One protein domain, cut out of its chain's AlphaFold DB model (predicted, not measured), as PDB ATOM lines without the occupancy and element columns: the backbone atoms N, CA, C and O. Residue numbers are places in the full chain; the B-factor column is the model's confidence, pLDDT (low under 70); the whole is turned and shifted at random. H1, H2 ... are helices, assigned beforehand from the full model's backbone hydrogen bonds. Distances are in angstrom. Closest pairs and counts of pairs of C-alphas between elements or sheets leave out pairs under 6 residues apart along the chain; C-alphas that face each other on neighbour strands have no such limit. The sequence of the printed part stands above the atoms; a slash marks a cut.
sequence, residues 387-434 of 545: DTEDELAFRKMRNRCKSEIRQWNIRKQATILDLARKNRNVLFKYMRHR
ATOM      1  N   ASP A 387      51.751 -57.070  43.366       46.72
ATOM      2  CA  ASP A 387      51.506 -56.161  42.240       46.72
ATOM      3  C   ASP A 387      50.616 -56.882  41.215       46.72
ATOM      4  O   ASP A 387      51.048 -57.287  40.142       46.72
ATOM      5  N   THR A 388      49.356 -57.088  41.595       60.25
ATOM      6  CA  THR A 388      48.280 -57.392  40.654       60.25
ATOM      7  C   THR A 388      48.116 -56.196  39.719       60.25
ATOM      8  O   THR A 388      48.374 -55.048  40.100       60.25
ATOM      9  N   GLU A 389      47.701 -56.454  38.483       65.56
ATOM     10  CA  GLU A 389      47.446 -55.416  37.479       65.56
ATOM     11  C   GLU A 389      46.509 -54.317  38.023       65.56
ATOM     12  O   GLU A 389      46.742 -53.124  37.802       65.56
ATOM     13  N   ASP A 390      45.560 -54.710  38.878       63.88
ATOM     14  CA  ASP A 390      44.639 -53.836  39.606       63.88
ATOM     15  C   ASP A 390      45.335 -52.879  40.586       63.88
ATOM     16  O   ASP A 390      44.973 -51.702  40.680       63.88
ATOM     17  N   GLU A 391      46.375 -53.323  41.299       64.38
ATOM     18  CA  GLU A 391      47.112 -52.455  42.222       64.38
ATOM     19  C   GLU A 391      47.975 -51.438  41.461       64.38
ATOM     20  O   GLU A 391      48.081 -50.267  41.859       64.38
ATOM     21  N   LEU A 392      48.547 -51.840  40.322       75.50
ATOM     22  CA  LEU A 392      49.260 -50.926  39.431       75.50
ATOM     23  C   LEU A 392      48.298 -49.902  38.807       75.50
ATOM     24  O   LEU A 392      48.618 -48.706  38.777       75.50
ATOM     25  N   ALA A 393      47.114 -50.335  38.370       71.88
ATOM     26  CA  ALA A 393      46.056 -49.464  37.864       71.88
ATOM     27  C   ALA A 393      45.578 -48.472  38.940       71.88
ATOM     28  O   ALA A 393      45.530 -47.261  38.690       71.88
ATOM     29  N   PHE A 394      45.351 -48.937  40.172       76.62
ATOM     30  CA  PHE A 394      44.999 -48.080  41.305       76.62
ATOM     31  C   PHE A 394      46.104 -47.066  41.624       76.62
ATOM     32  O   PHE A 394      45.821 -45.884  41.836       76.62
ATOM     33  N   ARG A 395      47.383 -47.471  41.620       77.12
ATOM     34  CA  ARG A 395      48.510 -46.538  41.825       77.12
ATOM     35  C   ARG A 395      48.572 -45.480  40.737       77.12
ATOM     36  O   ARG A 395      48.766 -44.309  41.074       77.12
ATOM     37  N   LYS A 396      48.412 -45.869  39.468       82.75
ATOM     38  CA  LYS A 396      48.379 -44.939  38.329       82.75
ATOM     39  C   LYS A 396      47.248 -43.926  38.508       82.75
ATOM     40  O   LYS A 396      47.512 -42.723  38.472       82.75
ATOM     41  N   MET A 397      46.040 -44.390  38.828       88.50
ATOM     42  CA  MET A 397      44.881 -43.525  39.067       88.50
ATOM     43  C   MET A 397      45.092 -42.592  40.267       88.50
ATOM     44  O   MET A 397      44.954 -41.375  40.157       88.50
ATOM     45  N   ARG A 398      45.533 -43.123  41.411       88.69
ATOM     46  CA  ARG A 398      45.827 -42.338  42.620       88.69
ATOM     47  C   ARG A 398      46.876 -41.258  42.361       88.69
ATOM     48  O   ARG A 398      46.747 -40.137  42.854       88.69
ATOM     49  N   ASN A 399      47.944 -41.592  41.638       88.00
ATOM     50  CA  ASN A 399      49.016 -40.649  41.331       88.00
ATOM     51  C   ASN A 399      48.539 -39.566  40.353       88.00
ATOM     52  O   ASN A 399      48.881 -38.398  40.550       88.00
ATOM     53  N   ARG A 400      47.692 -39.925  39.377       88.81
ATOM     54  CA  ARG A 400      47.015 -38.972  38.493       88.81
ATOM     55  C   ARG A 400      46.146 -37.995  39.288       88.81
ATOM     56  O   ARG A 400      46.398 -36.796  39.217       88.81
ATOM     57  N   CYS A 401      45.245 -38.487  40.142       86.06
ATOM     58  CA  CYS A 401      44.409 -37.631  40.992       86.06
ATOM     59  C   CYS A 401      45.253 -36.707  41.885       86.06
ATOM     60  O   CYS A 401      44.974 -35.516  42.005       86.06
ATOM     61  N   LYS A 402      46.340 -37.217  42.486       84.00
ATOM     62  CA  LYS A 402      47.267 -36.384  43.274       84.00
ATOM     63  C   LYS A 402      47.924 -35.285  42.436       84.00
ATOM     64  O   LYS A 402      48.107 -34.179  42.945       84.00
ATOM     65  N   SER A 403      48.295 -35.579  41.191       86.12
ATOM     66  CA  SER A 403      48.871 -34.600  40.265       86.12
ATOM     67  C   SER A 403      47.851 -33.524  39.891       86.12
ATOM     68  O   SER A 403      48.139 -32.335  40.019       86.12
ATOM     69  N   GLU A 404      46.628 -33.924  39.545       88.75
ATOM     70  CA  GLU A 404      45.536 -33.007  39.200       88.75
ATOM     71  C   GLU A 404      45.172 -32.094  40.381       88.75
ATOM     72  O   GLU A 404      45.076 -30.879  40.213       88.75
ATOM     73  N   ILE A 405      45.098 -32.630  41.605       88.00
ATOM     74  CA  ILE A 405      44.887 -31.830  42.824       88.00
ATOM     75  C   ILE A 405      46.023 -30.818  43.026       88.00
ATOM     76  O   ILE A 405      45.775 -29.676  43.430       88.00
ATOM     77  N   ARG A 406      47.281 -31.199  42.767       85.12
ATOM     78  CA  ARG A 406      48.423 -30.270  42.860       85.12
ATOM     79  C   ARG A 406      48.315 -29.164  41.814       85.12
ATOM     80  O   ARG A 406      48.421 -27.996  42.179       85.12
ATOM     81  N   GLN A 407      48.050 -29.510  40.556       86.31
ATOM     82  CA  GLN A 407      47.879 -28.534  39.479       86.31
ATOM     83  C   GLN A 407      46.703 -27.591  39.749       86.31
ATOM     84  O   GLN A 407      46.836 -26.379  39.582       86.31
ATOM     85  N   TRP A 408      45.578 -28.112  40.239       87.62
ATOM     86  CA  TRP A 408      44.428 -27.298  40.620       87.62
ATOM     87  C   TRP A 408      44.764 -26.331  41.758       87.62
ATOM     88  O   TRP A 408      44.403 -25.158  41.694       87.62
ATOM     89  N   ASN A 409      45.516 -26.775  42.773       81.81
ATOM     90  CA  ASN A 409      45.980 -25.888  43.843       81.81
ATOM     91  C   ASN A 409      46.892 -24.769  43.318       81.81
ATOM     92  O   ASN A 409      46.721 -23.625  43.741       81.81
ATOM     93  N   ILE A 410      47.805 -25.077  42.389       84.75
ATOM     94  CA  ILE A 410      48.681 -24.086  41.742       84.75
ATOM     95  C   ILE A 410      47.843 -23.069  40.959       84.75
ATOM     96  O   ILE A 410      47.993 -21.865  41.161       84.75
ATOM     97  N   ARG A 411      46.899 -23.532  40.126       84.94
ATOM     98  CA  ARG A 411      45.997 -22.659  39.352       84.94
ATOM     99  C   ARG A 411      45.137 -21.782  40.258       84.94
ATOM    100  O   ARG A 411      45.020 -20.581  40.026       84.94
ATOM    101  N   LYS A 412      44.586 -22.351  41.333       83.31
ATOM    102  CA  LYS A 412      43.823 -21.609  42.343       83.31
ATOM    103  C   LYS A 412      44.684 -20.544  43.023       83.31
ATOM    104  O   LYS A 412      44.213 -19.430  43.213       83.31
ATOM    105  N   GLN A 413      45.932 -20.857  43.371       84.12
ATOM    106  CA  GLN A 413      46.867 -19.881  43.942       84.12
ATOM    107  C   GLN A 413      47.193 -18.751  42.963       84.12
ATOM    108  O   GLN A 413      47.131 -17.592  43.362       84.12
ATOM    109  N   ALA A 414      47.466 -19.068  41.694       85.44
ATOM    110  CA  ALA A 414      47.718 -18.072  40.652       85.44
ATOM    111  C   ALA A 414      46.505 -17.150  40.437       85.44
ATOM    112  O   ALA A 414      46.640 -15.930  40.473       85.44
ATOM    113  N   THR A 415      45.302 -17.726  40.351       86.75
ATOM    114  CA  THR A 415      44.047 -16.967  40.211       86.75
ATOM    115  C   THR A 415      43.832 -16.019  41.393       86.75
ATOM    116  O   THR A 415      43.416 -14.876  41.225       86.75
ATOM    117  N   ILE A 416      44.143 -16.469  42.612       83.38
ATOM    118  CA  ILE A 416      44.038 -15.636  43.815       83.38
ATOM    119  C   ILE A 416      45.049 -14.489  43.790       83.38
ATOM    120  O   ILE A 416      44.701 -13.398  44.228       83.38
ATOM    121  N   LEU A 417      46.263 -14.701  43.274       81.12
ATOM    122  CA  LEU A 417      47.254 -13.633  43.110       81.12
ATOM    123  C   LEU A 417      46.793 -12.585  42.089       81.12
ATOM    124  O   LEU A 417      46.912 -11.391  42.360       81.12
ATOM    125  N   ASP A 418      46.204 -13.005  40.970       84.69
ATOM    126  CA  ASP A 418      45.661 -12.073  39.975       84.69
ATOM    127  C   ASP A 418      44.462 -11.285  40.503       84.69
ATOM    128  O   ASP A 418      44.396 -10.065  40.349       84.69
ATOM    129  N   LEU A 419      43.540 -11.944  41.210       83.75
ATOM    130  CA  LEU A 419      42.429 -11.262  41.873       83.75
ATOM    131  C   LEU A 419      42.916 -10.334  42.992       83.75
ATOM    132  O   LEU A 419      42.333  -9.272  43.200       83.75
ATOM    133  N   ALA A 420      44.005 -10.687  43.680       82.38
ATOM    134  CA  ALA A 420      44.600  -9.862  44.727       82.38
ATOM    135  C   ALA A 420      45.217  -8.561  44.199       82.38
ATOM    136  O   ALA A 420      45.232  -7.571  44.933       82.38
ATOM    137  N   ARG A 421      45.681  -8.537  42.938       80.56
ATOM    138  CA  ARG A 421      46.133  -7.301  42.272       80.56
ATOM    139  C   ARG A 421      44.999  -6.281  42.150       80.56
ATOM    140  O   ARG A 421      45.256  -5.091  42.282       80.56
ATOM    141  N   LYS A 422      43.758  -6.746  41.950       86.69
ATOM    142  CA  LYS A 422      42.553  -5.901  41.852       86.69
ATOM    143  C   LYS A 422      41.900  -5.639  43.214       86.69
ATOM    144  O   LYS A 422      41.414  -4.544  43.461       86.69
ATOM    145  N   ASN A 423      41.893  -6.628  44.109       86.88
ATOM    146  CA  ASN A 423      41.321  -6.522  45.449       86.88
ATOM    147  C   ASN A 423      42.179  -7.273  46.478       86.88
ATOM    148  O   ASN A 423      42.087  -8.494  46.636       86.88
ATOM    149  N   ARG A 424      42.965  -6.516  47.253       80.75
ATOM    150  CA  ARG A 424      43.889  -7.055  48.265       80.75
ATOM    151  C   ARG A 424      43.193  -7.919  49.329       80.75
ATOM    152  O   ARG A 424      43.814  -8.844  49.853       80.75
ATOM    153  N   ASN A 425      41.902  -7.704  49.606       84.69
ATOM    154  CA  ASN A 425      41.149  -8.465  50.615       84.69
ATOM    155  C   ASN A 425      40.983  -9.953  50.253       84.69
ATOM    156  O   ASN A 425      40.867 -10.797  51.146       84.69
ATOM    157  N   VAL A 426      41.044 -10.304  48.962       82.06
ATOM    158  CA  VAL A 426      40.967 -11.696  48.485       82.06
ATOM    159  C   VAL A 426      42.173 -12.512  48.968       82.06
ATOM    160  O   VAL A 426      42.008 -13.642  49.435       82.06
ATOM    161  N   LEU A 427      43.373 -11.918  48.952       79.69
ATOM    162  CA  LEU A 427      44.592 -12.553  49.457       79.69
ATOM    163  C   LEU A 427      44.513 -12.791  50.966       79.69
ATOM    164  O   LEU A 427      44.820 -13.887  51.437       79.69
ATOM    165  N   PHE A 428      44.052 -11.796  51.731       78.31
ATOM    166  CA  PHE A 428      43.898 -11.925  53.182       78.31
ATOM    167  C   PHE A 428      42.852 -12.981  53.563       78.31
ATOM    168  O   PHE A 428      43.093 -13.773  54.478       78.31
ATOM    169  N   LYS A 429      41.736 -13.077  52.825       80.88
ATOM    170  CA  LYS A 429      40.726 -14.136  53.007       80.88
ATOM    171  C   LYS A 429      41.306 -15.524  52.712       80.88
ATOM    172  O   LYS A 429      41.097 -16.449  53.499       80.88
ATOM    173  N   TYR A 430      42.092 -15.661  51.640       77.31
ATOM    174  CA  TYR A 430      42.789 -16.907  51.309       77.31
ATOM    175  C   TYR A 430      43.827 -17.306  52.367       77.31
ATOM    176  O   TYR A 430      43.830 -18.452  52.821       77.31
ATOM    177  N   MET A 431      44.668 -16.368  52.815       75.19
ATOM    178  CA  MET A 431      45.641 -16.607  53.885       75.19
ATOM    179  C   MET A 431      44.955 -16.997  55.194       75.19
ATOM    180  O   MET A 431      45.399 -17.934  55.849       75.19
ATOM    181  N   ARG A 432      43.849 -16.339  55.567       73.81
ATOM    182  CA  ARG A 432      43.076 -16.671  56.776       73.81
ATOM    183  C   ARG A 432      42.439 -18.062  56.683       73.81
ATOM    184  O   ARG A 432      42.477 -18.805  57.658       73.81
ATOM    185  N   HIS A 433      41.926 -18.447  55.514       70.50
ATOM    186  CA  HIS A 433      41.422 -19.801  55.262       70.50
ATOM    187  C   HIS A 433      42.540 -20.860  55.335       70.50
ATOM    188  O   HIS A 433      42.348 -21.908  55.944       70.50
ATOM    189  N   ARG A 434      43.735 -20.574  54.795       68.69
ATOM    190  CA  ARG A 434      44.914 -21.464  54.873       68.69
ATOM    191  C   ARG A 434      45.555 -21.519  56.266       68.69
ATOM    192  O   ARG A 434      46.130 -22.545  56.613       68.69
TER     193      ARG A 434
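What this domain is: This is residues 387 to 434 of the 545 residues of the protein "Endo/exonuclease/phosphatase domain-containing protein" of Clonorchis sinensis (UniProt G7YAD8). A long, straight helix, H1, makes nearly the whole length, and at its end a short helix, H2, folds back beside its last turns, a hairpin with very unequal legs. Residues 387 to 412, of which 389 to 412 belong to H1, stand free and stick out alone. The printed part has 48 residues with two named helices, H1 then H2, and no named strand; the class is all helix. It is extended, with a radius of gyration of the C-alphas of 16.7 A, a rod spanning 51 by 18 by 7 A.

Where its parts are: Find C-alpha 389 at (47.446, -55.416, 37.479); from there H1, residues 389 to 422, runs 49.9 A to C-alpha 422 at (42.553, -5.901, 41.852). After Asn 423, look for H2, residues 424 to 434, 15.9 A long, ending at C-alpha 434 at (44.914, -21.464, 54.873).

How they stand to each other: H1 and H2 form a helical hairpin and touch, H1 with residues 416 to 420 alone; look at the closest C-alphas, those of Ala 420 and Leu 427, 5.4 A apart. They run opposite ways at a shallow tilt of 33 degrees, only just short of steep. The O i to N i+4 pairs are within hydrogen-bond range in 29 of 30 cases in H1 and 6 of 7 in H2.

The domain as a whole: The two C-alphas farthest apart, those of Thr 388 and Lys 422, are 51.8 A apart. The printed part has no cut, and the link from H1 to H2 is tight. Read the B-factor column for a mean pLDDT of the printed part of 80.1; residues 387 to 391 and residue 434 are under 70.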